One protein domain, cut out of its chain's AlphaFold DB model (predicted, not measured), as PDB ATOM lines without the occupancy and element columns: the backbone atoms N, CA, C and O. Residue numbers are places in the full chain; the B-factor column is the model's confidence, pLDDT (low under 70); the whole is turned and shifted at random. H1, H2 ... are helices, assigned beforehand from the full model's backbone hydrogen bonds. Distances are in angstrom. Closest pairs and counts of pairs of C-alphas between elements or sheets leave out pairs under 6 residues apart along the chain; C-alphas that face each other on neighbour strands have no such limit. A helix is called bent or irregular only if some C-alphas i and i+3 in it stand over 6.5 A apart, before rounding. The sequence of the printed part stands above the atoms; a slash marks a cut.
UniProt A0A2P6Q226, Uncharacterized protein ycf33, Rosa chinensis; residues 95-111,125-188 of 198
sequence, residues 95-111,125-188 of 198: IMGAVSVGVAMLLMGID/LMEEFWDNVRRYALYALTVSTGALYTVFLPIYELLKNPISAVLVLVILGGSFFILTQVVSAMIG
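AT A GLANCE: This is residues 95 to 111 and 125 to 188 of the 198 residues of the protein "Uncharacterized protein ycf33" of Rosa chinensis (UniProt A0A2P6Q226). Two long helices, H2 and H3, meet near their ends through a tight turn and make an open V, a helical hairpin whose arms separate beyond residues 155 to 159 of H2 and 164 to 168 of H3. The shorter helix H1 lies loosely beside the first part of H2, outside the V, with its last residues nearest to H2 and residues 95 to 106 standing free. The printed part has 81 residues with three named helices, in the order H1, H2, H3, and no named strand; its class is all helix. It is extended, with a radius of gyration of the C-alphas of 18.5 A, and flat, spanning 50 by 41 by 22 A.

IN THESE COORDINATES: H1 is residues 95 to 111, 24.1 A from first to last C-alpha, and begins at C-alpha 95 at (-24.223, -32.867, -23.391). H2, residues 126 to 159, is the longest helix with 34 residues and measures 44.2 A. It has a kink of 35 degrees near residue 151 and is only just irregular there: C-alphas 151 and 154 are 6.6 A apart. H2 ends at C-alpha 159 at (-27.605, -34.537, -2.415). H3 is residues 162 to 187, 36.7 A long, and ends at C-alpha 187 at (-34.316, -67.455, -9.087).

HOW THE PARTS SIT: H1 and H2 are close but not clearly touching, with 1 pair of C-alphas within 8 A, those of Ile 110 and Arg 134, 7.5 A apart. They run opposite ways at a shallow tilt of 23 degrees. H2 and H3 touch and form a helical hairpin, running opposite ways at a steep tilt of 41 degrees. Their closest C-alphas are those of Leu 159 and Ala 165, 4.1 A apart, and their centres are 23.5 A apart. H2 touches H3 with residues 155 to 159 alone, and H3 touches H2 with residues 164 to 168 alone. H1 and H3 are apart. In H1 and H3 every O i to N i+4 pair is within hydrogen-bond range; in H2 28 of 30 are.

THE WHOLE: The two C-alphas farthest apart are those of Leu 125 and Ile 163, at 54.5 A. Residues 112 to 124 are cut out and not printed; C-alphas 111 and 125 are 16.7 A apart across the cut. The link from H2 to H3, with 2 residues between them, is tight. Residues 139 to 154 of H2 stand free, as do residues 170 to 188, of which 170 to 187 belong to H3. The mean pLDDT of the printed part is 86.2, and it is under 70 at residues 108 to 111 and 125 to 127, on both sides of the cut.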
ATOM      1  N   ILE A  95     -23.112 -32.283 -24.156       82.31
ATOM      2  CA  ILE A  95     -24.223 -32.867 -23.391       82.31
ATOM      3  C   ILE A  95     -25.565 -32.491 -24.034       82.31
ATOM      4  O   ILE A  95     -26.387 -33.367 -24.285       82.31
ATOM      5  N   MET A  96     -25.774 -31.214 -24.366       81.81
ATOM      6  CA  MET A  96     -26.996 -30.764 -25.047       81.81
ATOM      7  C   MET A  96     -27.121 -31.374 -26.448       81.81
ATOM      8  O   MET A  96     -28.221 -31.734 -26.857       81.81
ATOM      9  N   GLY A  97     -26.004 -31.550 -27.156       83.88
ATOM     10  CA  GLY A  97     -25.944 -32.255 -28.433       83.88
ATOM     11  C   GLY A  97     -26.312 -33.730 -28.292       83.88
ATOM     12  O   GLY A  97     -27.149 -34.210 -29.045       83.88
ATOM     13  N   ALA A  98     -25.774 -34.435 -27.295       84.88
ATOM     14  CA  ALA A  98     -26.094 -35.838 -27.036       84.88
ATOM     15  C   ALA A  98     -27.570 -36.033 -26.655       84.88
ATOM     16  O   ALA A  98     -28.217 -36.940 -27.174       84.88
ATOM     17  N   VAL A  99     -28.129 -35.158 -25.812       85.50
ATOM     18  CA  VAL A  99     -29.556 -35.190 -25.449       85.50
ATOM     19  C   VAL A  99     -30.430 -34.852 -26.658       85.50
ATOM     20  O   VAL A  99     -31.389 -35.567 -26.929       85.50
ATOM     21  N   SER A 100     -30.083 -33.819 -27.432       84.69
ATOM     22  CA  SER A 100     -30.813 -33.446 -28.650       84.69
ATOM     23  C   SER A 100     -30.780 -34.553 -29.701       84.69
ATOM     24  O   SER A 100     -31.800 -34.804 -30.335       84.69
ATOM     25  N   VAL A 101     -29.635 -35.211 -29.897       86.50
ATOM     26  CA  VAL A 101     -29.485 -36.326 -30.840       86.50
ATOM     27  C   VAL A 101     -30.214 -37.561 -30.327       86.50
ATOM     28  O   VAL A 101     -30.860 -38.226 -31.122       86.50
ATOM     29  N   GLY A 102     -30.175 -37.847 -29.023       82.75
ATOM     30  CA  GLY A 102     -30.914 -38.958 -28.419       82.75
ATOM     31  C   GLY A 102     -32.429 -38.781 -28.522       82.75
ATOM     32  O   GLY A 102     -33.129 -39.707 -28.913       82.75
ATOM     33  N   VAL A 103     -32.934 -37.573 -28.253       83.06
ATOM     34  CA  VAL A 103     -34.355 -37.238 -28.430       83.06
ATOM     35  C   VAL A 103     -34.735 -37.262 -29.911       83.06
ATOM     36  O   VAL A 103     -35.773 -37.818 -30.249       83.06
ATOM     37  N   ALA A 104     -33.897 -36.732 -30.806       79.75
ATOM     38  CA  ALA A 104     -34.145 -36.794 -32.246       79.75
ATOM     39  C   ALA A 104     -34.127 -38.235 -32.782       79.75
ATOM     40  O   ALA A 104     -35.005 -38.587 -33.554       79.75
ATOM     41  N   MET A 105     -33.192 -39.082 -32.338       77.50
ATOM     42  CA  MET A 105     -33.142 -40.519 -32.652       77.50
ATOM     43  C   MET A 105     -34.361 -41.261 -32.112       77.50
ATOM     44  O   MET A 105     -34.899 -42.120 -32.800       77.50
ATOM     45  N   LEU A 106     -34.816 -40.927 -30.901       76.94
ATOM     46  CA  LEU A 106     -36.021 -41.509 -30.319       76.94
ATOM     47  C   LEU A 106     -37.261 -41.111 -31.127       76.94
ATOM     48  O   LEU A 106     -38.067 -41.974 -31.440       76.94
ATOM     49  N   LEU A 107     -37.396 -39.835 -31.500       73.19
ATOM     50  CA  LEU A 107     -38.505 -39.350 -32.326       73.19
ATOM     51  C   LEU A 107     -38.456 -39.944 -33.744       73.19
ATOM     52  O   LEU A 107     -39.453 -40.478 -34.210       73.19
ATOM     53  N   MET A 108     -37.289 -39.963 -34.391       67.44
ATOM     54  CA  MET A 108     -37.118 -40.582 -35.713       67.44
ATOM     55  C   MET A 108     -37.359 -42.098 -35.678       67.44
ATOM     56  O   MET A 108     -38.018 -42.626 -36.565       67.44
ATOM     57  N   GLY A 109     -36.915 -42.804 -34.634       63.59
ATOM     58  CA  GLY A 109     -37.186 -44.236 -34.450       63.59
ATOM     59  C   GLY A 109     -38.648 -44.559 -34.123       63.59
ATOM     60  O   GLY A 109     -39.074 -45.700 -34.265       63.59
ATOM     61  N   ILE A 110     -39.422 -43.555 -33.706       63.41
ATOM     62  CA  ILE A 110     -40.863 -43.631 -33.448       63.41
ATOM     63  C   ILE A 110     -41.676 -43.388 -34.736       63.41
ATOM     64  O   ILE A 110     -42.838 -43.794 -34.788       63.41
ATOM     65  N   ASP A 111     -41.092 -42.771 -35.769       60.09
ATOM     66  CA  ASP A 111     -41.791 -42.337 -36.989       60.09
ATOM     67  C   ASP A 111     -41.511 -43.212 -38.235       60.09
ATOM     68  O   ASP A 111     -42.275 -43.151 -39.199       60.09
ATOM     69  N   LEU A 125     -53.859 -55.463 -37.184       65.75
ATOM     70  CA  LEU A 125     -52.480 -55.111 -37.508       65.75
ATOM     71  C   LEU A 125     -51.758 -54.666 -36.230       65.75
ATOM     72  O   LEU A 125     -52.225 -53.767 -35.537       65.75
ATOM     73  N   MET A 126     -50.618 -55.275 -35.891       63.38
ATOM     74  CA  MET A 126     -49.816 -54.792 -34.756       63.38
ATOM     75  C   MET A 126     -49.345 -53.351 -34.956       63.38
ATOM     76  O   MET A 126     -48.937 -52.721 -33.995       63.38
ATOM     77  N   GLU A 127     -49.458 -52.823 -36.171       65.75
ATOM     78  CA  GLU A 127     -49.382 -51.399 -36.482       65.75
ATOM     79  C   GLU A 127     -50.391 -50.603 -35.649       65.75
ATOM     80  O   GLU A 127     -49.991 -49.712 -34.920       65.75
ATOM     81  N   GLU A 128     -51.661 -51.007 -35.613       72.75
ATOM     82  CA  GLU A 128     -52.704 -50.329 -34.838       72.75
ATOM     83  C   GLU A 128     -52.458 -50.444 -33.321       72.75
ATOM     84  O   GLU A 128     -52.686 -49.501 -32.559       72.75
ATOM     85  N   PHE A 129     -51.949 -51.594 -32.861       73.44
ATOM     86  CA  PHE A 129     -51.585 -51.796 -31.456       73.44
ATOM     87  C   PHE A 129     -50.376 -50.952 -31.054       73.44
ATOM     88  O   PHE A 129     -50.428 -50.257 -30.041       73.44
ATOM     89  N   TRP A 130     -49.296 -51.003 -31.831       74.00
ATOM     90  CA  TRP A 130     -48.081 -50.247 -31.562       74.00
ATOM     91  C   TRP A 130     -48.283 -48.752 -31.780       74.00
ATOM     92  O   TRP A 130     -47.736 -47.985 -31.003       74.00
ATOM     93  N   ASP A 131     -49.118 -48.313 -32.723       75.00
ATOM     94  CA  ASP A 131     -49.476 -46.902 -32.893       75.00
ATOM     95  C   ASP A 131     -50.268 -46.368 -31.701       75.00
ATOM     96  O   ASP A 131     -50.002 -45.269 -31.198       75.00
ATOM     97  N   ASN A 132     -51.187 -47.177 -31.175       79.69
ATOM     98  CA  ASN A 132     -51.922 -46.857 -29.963       79.69
ATOM     99  C   ASN A 132     -50.991 -46.829 -28.733       79.69
ATOM    100  O   ASN A 132     -50.995 -45.864 -27.966       79.69
ATOM    101  N   VAL A 133     -50.130 -47.842 -28.577       83.50
ATOM    102  CA  VAL A 133     -49.119 -47.908 -27.509       83.50
ATOM    103  C   VAL A 133     -48.143 -46.743 -27.611       83.50
ATOM    104  O   VAL A 133     -47.854 -46.136 -26.593       83.50
ATOM    105  N   ARG A 134     -47.683 -46.369 -28.806       83.19
ATOM    106  CA  ARG A 134     -46.759 -45.256 -29.067       83.19
ATOM    107  C   ARG A 134     -47.347 -43.926 -28.623       83.19
ATOM    108  O   ARG A 134     -46.696 -43.172 -27.897       83.19
ATOM    109  N   ARG A 135     -48.608 -43.662 -28.985       83.56
ATOM    110  CA  ARG A 135     -49.315 -42.447 -28.565       83.56
ATOM    111  C   ARG A 135     -49.431 -42.367 -27.043       83.56
ATOM    112  O   ARG A 135     -49.119 -41.329 -26.459       83.56
ATOM    113  N   TYR A 136     -49.825 -43.460 -26.394       86.56
ATOM    114  CA  TYR A 136     -49.919 -43.493 -24.936       86.56
ATOM    115  C   TYR A 136     -48.560 -43.553 -24.242       86.56
ATOM    116  O   TYR A 136     -48.438 -43.015 -23.150       86.56
ATOM    117  N   ALA A 137     -47.532 -44.123 -24.864       86.81
ATOM    118  CA  ALA A 137     -46.170 -44.163 -24.345       86.81
ATOM    119  C   ALA A 137     -45.570 -42.758 -24.298       86.81
ATOM    120  O   ALA A 137     -44.962 -42.405 -23.296       86.81
ATOM    121  N   LEU A 138     -45.802 -41.919 -25.313       85.38
ATOM    122  CA  LEU A 138     -45.375 -40.514 -25.296       85.38
ATOM    123  C   LEU A 138     -46.121 -39.690 -24.233       85.38
ATOM    124  O   LEU A 138     -45.518 -38.848 -23.562       85.38
ATOM    125  N   TYR A 139     -47.414 -39.951 -24.022       90.25
ATOM    126  CA  TYR A 139     -48.167 -39.331 -22.926       90.25
ATOM    127  C   TYR A 139     -47.688 -39.821 -21.558       90.25
ATOM    128  O   TYR A 139     -47.454 -39.020 -20.658       90.25
ATOM    129  N   ALA A 140     -47.467 -41.125 -21.409       90.38
ATOM    130  CA  ALA A 140     -46.916 -41.707 -20.198       90.38
ATOM    131  C   ALA A 140     -45.512 -41.165 -19.928       90.38
ATOM    132  O   ALA A 140     -45.215 -40.832 -18.791       90.38
ATOM    133  N   LEU A 141     -44.671 -40.995 -20.949       89.31
ATOM    134  CA  LEU A 141     -43.327 -40.438 -20.824       89.31
ATOM    135  C   LEU A 141     -43.367 -38.974 -20.398       89.31
ATOM    136  O   LEU A 141     -42.649 -38.602 -19.481       89.31
ATOM    137  N   THR A 142     -44.210 -38.137 -21.000       89.94
ATOM    138  CA  THR A 142     -44.308 -36.714 -20.626       89.94
ATOM    139  C   THR A 142     -44.888 -36.521 -19.226       89.94
ATOM    140  O   THR A 142     -44.317 -35.783 -18.420       89.94
ATOM    141  N   VAL A 143     -45.968 -37.235 -18.896       93.31
ATOM    142  CA  VAL A 143     -46.580 -37.198 -17.559       93.31
ATOM    143  C   VAL A 143     -45.641 -37.796 -16.508       93.31
ATOM    144  O   VAL A 143     -45.446 -37.189 -15.453       93.31
ATOM    145  N   SER A 144     -45.005 -38.938 -16.794       93.44
ATOM    146  CA  SER A 144     -44.031 -39.550 -15.881       93.44
ATOM    147  C   SER A 144     -42.779 -38.701 -15.741       93.44
ATOM    148  O   SER A 144     -42.310 -38.572 -14.626       93.44
ATOM    149  N   THR A 145     -42.278 -38.047 -16.793       93.44
ATOM    150  CA  THR A 145     -41.130 -37.129 -16.691       93.44
ATOM    151  C   THR A 145     -41.461 -35.958 -15.772       93.44
ATOM    152  O   THR A 145     -40.641 -35.598 -14.932       93.44
ATOM    153  N   GLY A 146     -42.675 -35.403 -15.865       93.50
ATOM    154  CA  GLY A 146     -43.145 -34.369 -14.942       93.50
ATOM    155  C   GLY A 146     -43.221 -34.861 -13.493       93.50
ATOM    156  O   GLY A 146     -42.684 -34.214 -12.597       93.50
ATOM    157  N   ALA A 147     -43.831 -36.026 -13.261       94.31
ATOM    158  CA  ALA A 147     -43.932 -36.624 -11.926       94.31
ATOM    159  C   ALA A 147     -42.559 -37.010 -11.347       94.31
ATOM    160  O   ALA A 147     -42.268 -36.807 -10.173       94.31
ATOM    161  N   LEU A 148     -41.685 -37.547 -12.185       93.94
ATOM    162  CA  LEU A 148     -40.347 -37.965 -11.813       93.94
ATOM    163  C   LEU A 148     -39.470 -36.745 -11.505       93.94
ATOM    164  O   LEU A 148     -38.690 -36.779 -10.558       93.94
ATOM    165  N   TYR A 149     -39.653 -35.638 -12.233       93.56
ATOM    166  CA  TYR A 149     -38.989 -34.369 -11.946       93.56
ATOM    167  C   TYR A 149     -39.375 -33.819 -10.568       93.56
ATOM    168  O   TYR A 149     -38.492 -33.405  -9.819       93.56
ATOM    169  N   THR A 150     -40.659 -33.850 -10.193       93.44
ATOM    170  CA  THR A 150     -41.091 -33.368  -8.869       93.44
ATOM    171  C   THR A 150     -40.602 -34.259  -7.734       93.44
ATOM    172  O   THR A 150     -40.257 -33.740  -6.674       93.44
ATOM    173  N   VAL A 151     -40.514 -35.576  -7.953       92.19
ATOM    174  CA  VAL A 151     -39.927 -36.506  -6.982       92.19
ATOM    175  C   VAL A 151     -38.422 -36.289  -6.869       92.19
ATOM    176  O   VAL A 151     -37.924 -36.206  -5.757       92.19
ATOM    177  N   PHE A 152     -37.680 -36.146  -7.970       89.69
ATOM    178  CA  PHE A 152     -36.219 -36.012  -7.918       89.69
ATOM    179  C   PHE A 152     -35.717 -34.653  -7.437       89.69
ATOM    180  O   PHE A 152     -34.602 -34.583  -6.921       89.69
ATOM    181  N   LEU A 153     -36.507 -33.588  -7.575       90.56
ATOM    182  CA  LEU A 153     -36.123 -32.247  -7.139       90.56
ATOM    183  C   LEU A 153     -35.658 -32.197  -5.663       90.56
ATOM    184  O   LEU A 153     -34.535 -31.742  -5.427       90.56
ATOM    185  N   PRO A 154     -36.420 -32.719  -4.677       84.88
ATOM    186  CA  PRO A 154     -35.964 -32.782  -3.289       84.88
ATOM    187  C   PRO A 154     -34.791 -33.749  -3.082       84.88
ATOM    188  O   PRO A 154     -33.894 -33.445  -2.300       84.88
ATOM    189  N   ILE A 155     -34.729 -34.885  -3.795       87.75
ATOM    190  CA  ILE A 155     -33.575 -35.804  -3.715       87.75
ATOM    191  C   ILE A 155     -32.283 -35.088  -4.136       87.75
ATOM    192  O   ILE A 155     -31.248 -35.239  -3.487       87.75
ATOM    193  N   TYR A 156     -32.336 -34.284  -5.198       86.75
ATOM    194  CA  TYR A 156     -31.182 -33.528  -5.676       86.75
ATOM    195  C   TYR A 156     -30.771 -32.413  -4.704       86.75
ATOM    196  O   TYR A 156     -29.582 -32.140  -4.532       86.75
ATOM    197  N   GLU A 157     -31.735 -31.784  -4.031       86.62
ATOM    198  CA  GLU A 157     -31.460 -30.796  -2.986       86.62
ATOM    199  C   GLU A 157     -30.786 -31.433  -1.762       86.62
ATOM    200  O   GLU A 157     -29.802 -30.898  -1.244       86.62
ATOM    201  N   LEU A 158     -31.246 -32.620  -1.363       84.19
ATOM    202  CA  LEU A 158     -30.627 -33.412  -0.305       84.19
ATOM    203  C   LEU A 158     -29.193 -33.823  -0.667       84.19
ATOM    204  O   LEU A 158     -28.316 -33.781   0.193       84.19
ATOM    205  N   LEU A 159     -28.928 -34.131  -1.937       81.69
ATOM    206  CA  LEU A 159     -27.605 -34.537  -2.415       81.69
ATOM    207  C   LEU A 159     -26.548 -33.417  -2.337       81.69
ATOM    208  O   LEU A 159     -25.353 -33.705  -2.330       81.69
ATOM    209  N   LYS A 160     -26.945 -32.138  -2.233       86.38
ATOM    210  CA  LYS A 160     -25.992 -31.022  -2.058       86.38
ATOM    211  C   LYS A 160     -25.287 -31.034  -0.701       86.38
ATOM    212  O   LYS A 160     -24.196 -30.482  -0.584       86.38
ATOM    213  N   ASN A 161     -25.895 -31.643   0.317       92.38
ATOM    214  CA  ASN A 161     -25.300 -31.757   1.644       92.38
ATOM    215  C   ASN A 161     -24.621 -33.127   1.779       92.38
ATOM    216  O   ASN A 161     -25.307 -34.139   1.647       92.38
ATOM    217  N   PRO A 162     -23.318 -33.208   2.106       84.50
ATOM    218  CA  PRO A 162     -22.568 -34.467   2.052       84.50
ATOM    219  C   PRO A 162     -23.119 -35.550   2.992       84.50
ATOM    220  O   PRO A 162     -23.166 -36.717   2.618       84.50
ATOM    221  N   ILE A 163     -23.603 -35.174   4.182       91.75
ATOM    222  CA  ILE A 163     -24.248 -36.112   5.119       91.75
ATOM    223  C   ILE A 163     -25.529 -36.699   4.509       91.75
ATOM    224  O   ILE A 163     -25.742 -37.911   4.521       91.75
ATOM    225  N   SER A 164     -26.383 -35.835   3.965       91.50
ATOM    226  CA  SER A 164     -27.667 -36.238   3.395       91.50
ATOM    227  C   SER A 164     -27.483 -37.028   2.095       91.50
ATOM    228  O   SER A 164     -28.201 -37.993   1.842       91.50
ATOM    229  N   ALA A 165     -26.452 -36.702   1.314       90.62
ATOM    230  CA  ALA A 165     -26.079 -37.441   0.119       90.62
ATOM    231  C   ALA A 165     -25.762 -38.911   0.412       90.62
ATOM    232  O   ALA A 165     -26.278 -39.803  -0.263       90.62
ATOM    233  N   VAL A 166     -24.956 -39.167   1.448       92.50
ATOM    234  CA  VAL A 166     -24.637 -40.533   1.881       92.50
ATOM    235  C   VAL A 166     -25.896 -41.254   2.363       92.50
ATOM    236  O   VAL A 166     -26.105 -42.403   1.986       92.50
ATOM    237  N   LEU A 167     -26.773 -40.585   3.122       91.88
ATOM    238  CA  LEU A 167     -28.038 -41.171   3.579       91.88
ATOM    239  C   LEU A 167     -28.915 -41.627   2.402       91.88
ATOM    240  O   LEU A 167     -29.370 -42.769   2.372       91.88
ATOM    241  N   VAL A 168     -29.121 -40.750   1.418       91.75
ATOM    242  CA  VAL A 168     -29.909 -41.056   0.216       91.75
ATOM    243  C   VAL A 168     -29.290 -42.217  -0.563       91.75
ATOM    244  O   VAL A 168     -30.011 -43.115  -0.990       91.75
ATOM    245  N   LEU A 169     -27.964 -42.231  -0.722       92.00
ATOM    246  CA  LEU A 169     -27.258 -43.285  -1.450       92.00
ATOM    247  C   LEU A 169     -27.330 -44.634  -0.728       92.00
ATOM    248  O   LEU A 169     -27.510 -45.658  -1.381       92.00
ATOM    249  N   VAL A 170     -27.251 -44.643   0.604       95.06
ATOM    250  CA  VAL A 170     -27.423 -45.857   1.414       95.06
ATOM    251  C   VAL A 170     -28.857 -46.371   1.330       95.06
ATOM    252  O   VAL A 170     -29.049 -47.572   1.178       95.06
ATOM    253  N   ILE A 171     -29.868 -45.497   1.377       93.62
ATOM    254  CA  ILE A 171     -31.273 -45.916   1.258       93.62
ATOM    255  C   ILE A 171     -31.554 -46.460  -0.149       93.62
ATOM    256  O   ILE A 171     -32.086 -47.562  -0.280       93.62
ATOM    257  N   LEU A 172     -31.168 -45.735  -1.205       93.50
ATOM    258  CA  LEU A 172     -31.370 -46.180  -2.587       93.50
ATOM    259  C   LEU A 172     -30.558 -47.438  -2.902       93.50
ATOM    260  O   LEU A 172     -31.120 -48.429  -3.367       93.50
ATOM    261  N   GLY A 173     -29.259 -47.428  -2.609       95.44
ATOM    262  CA  GLY A 173     -28.373 -48.566  -2.840       95.44
ATOM    263  C   GLY A 173     -28.762 -49.781  -2.002       95.44
ATOM    264  O   GLY A 173     -28.823 -50.888  -2.526       95.44
ATOM    265  N   GLY A 174     -29.118 -49.573  -0.733       96.31
ATOM    266  CA  GLY A 174     -29.627 -50.615   0.154       96.31
ATOM    267  C   GLY A 174     -30.939 -51.209  -0.351       96.31
ATOM    268  O   GLY A 174     -31.066 -52.430  -0.409       96.31
ATOM    269  N   SER A 175     -31.885 -50.376  -0.805       96.12
ATOM    270  CA  SER A 175     -33.140 -50.859  -1.399       96.12
ATOM    271  C   SER A 175     -32.888 -51.714  -2.645       96.12
ATOM    272  O   SER A 175     -33.442 -52.805  -2.768       96.12
ATOM    273  N   PHE A 176     -31.989 -51.272  -3.527       96.69
ATOM    274  CA  PHE A 176     -31.636 -51.993  -4.747       96.69
ATOM    275  C   PHE A 176     -30.916 -53.310  -4.443       96.69
ATOM    276  O   PHE A 176     -31.204 -54.339  -5.058       96.69
ATOM    277  N   PHE A 177     -30.017 -53.301  -3.459       96.56
ATOM    278  CA  PHE A 177     -29.334 -54.497  -2.991       96.56
ATOM    279  C   PHE A 177     -30.332 -55.523  -2.451       96.56
ATOM    280  O   PHE A 177     -30.311 -56.670  -2.882       96.56
ATOM    281  N   ILE A 178     -31.268 -55.111  -1.589       96.25
ATOM    282  CA  ILE A 178     -32.301 -56.008  -1.052       96.25
ATOM    283  C   ILE A 178     -33.161 -56.587  -2.180       96.25
ATOM    284  O   ILE A 178     -33.398 -57.791  -2.196       96.25
ATOM    285  N   LEU A 179     -33.589 -55.771  -3.148       96.81
ATOM    286  CA  LEU A 179     -34.350 -56.257  -4.304       96.81
ATOM    287  C   LEU A 179     -33.558 -57.291  -5.108       96.81
ATOM    288  O   LEU A 179     -34.102 -58.334  -5.463       96.81
ATOM    289  N   THR A 180     -32.270 -57.034  -5.336       95.12
ATOM    290  CA  THR A 180     -31.375 -57.982  -6.008       95.12
ATOM    291  C   THR A 180     -31.296 -59.287  -5.224       95.12
ATOM    292  O   THR A 180     -31.449 -60.349  -5.812       95.12
ATOM    293  N   GLN A 181     -31.160 -59.231  -3.896       93.94
ATOM    294  CA  GLN A 181     -31.130 -60.425  -3.051       93.94
ATOM    295  C   GLN A 181     -32.445 -61.210  -3.098       93.94
ATOM    296  O   GLN A 181     -32.419 -62.433  -3.202       93.94
ATOM    297  N   VAL A 182     -33.594 -60.526  -3.061       94.88
ATOM    298  CA  VAL A 182     -34.913 -61.169  -3.173       94.88
ATOM    299  C   VAL A 182     -35.052 -61.867  -4.524       94.88
ATOM    300  O   VAL A 182     -35.468 -63.021  -4.578       94.88
ATOM    301  N   VAL A 183     -34.673 -61.193  -5.610       95.19
ATOM    302  CA  VAL A 183     -34.719 -61.763  -6.960       95.19
ATOM    303  C   VAL A 183     -33.756 -62.947  -7.086       95.19
ATOM    304  O   VAL A 183     -34.163 -64.003  -7.564       95.19
ATOM    305  N   SER A 184     -32.522 -62.826  -6.594       92.56
ATOM    306  CA  SER A 184     -31.534 -63.913  -6.588       92.56
ATOM    307  C   SER A 184     -32.007 -65.123  -5.785       92.56
ATOM    308  O   SER A 184     -31.820 -66.256  -6.225       92.56
ATOM    309  N   ALA A 185     -32.670 -64.904  -4.645       90.06
ATOM    310  CA  ALA A 185     -33.260 -65.975  -3.848       90.06
ATOM    311  C   ALA A 185     -34.426 -66.662  -4.581       90.06
ATOM    312  O   ALA A 185     -34.510 -67.885  -4.578       90.06
ATOM    313  N   MET A 186     -35.289 -65.896  -5.261       93.00
ATOM    314  CA  MET A 186     -36.421 -66.438  -6.032       93.00
ATOM    315  C   MET A 186     -35.979 -67.220  -7.272       93.00
ATOM    316  O   MET A 186     -36.589 -68.226  -7.620       93.00
ATOM    317  N   ILE A 187     -34.912 -66.769  -7.933       92.44
ATOM    318  CA  ILE A 187     -34.316 -67.455  -9.087       92.44
ATOM    319  C   ILE A 187     -33.458 -68.652  -8.631       92.44
ATOM    320  O   ILE A 187     -33.069 -69.483  -9.448       92.44
ATOM    321  N   GLY A 188     -33.180 -68.778  -7.328       86.12
ATOM    322  CA  GLY A 188     -32.327 -69.834  -6.786       86.12
ATOM    323  C   GLY A 188     -30.847 -69.655  -7.128       86.12
ATOM    324  O   GLY A 188     -30.067 -70.580  -6.951       86.12
TER     325      GLY A 188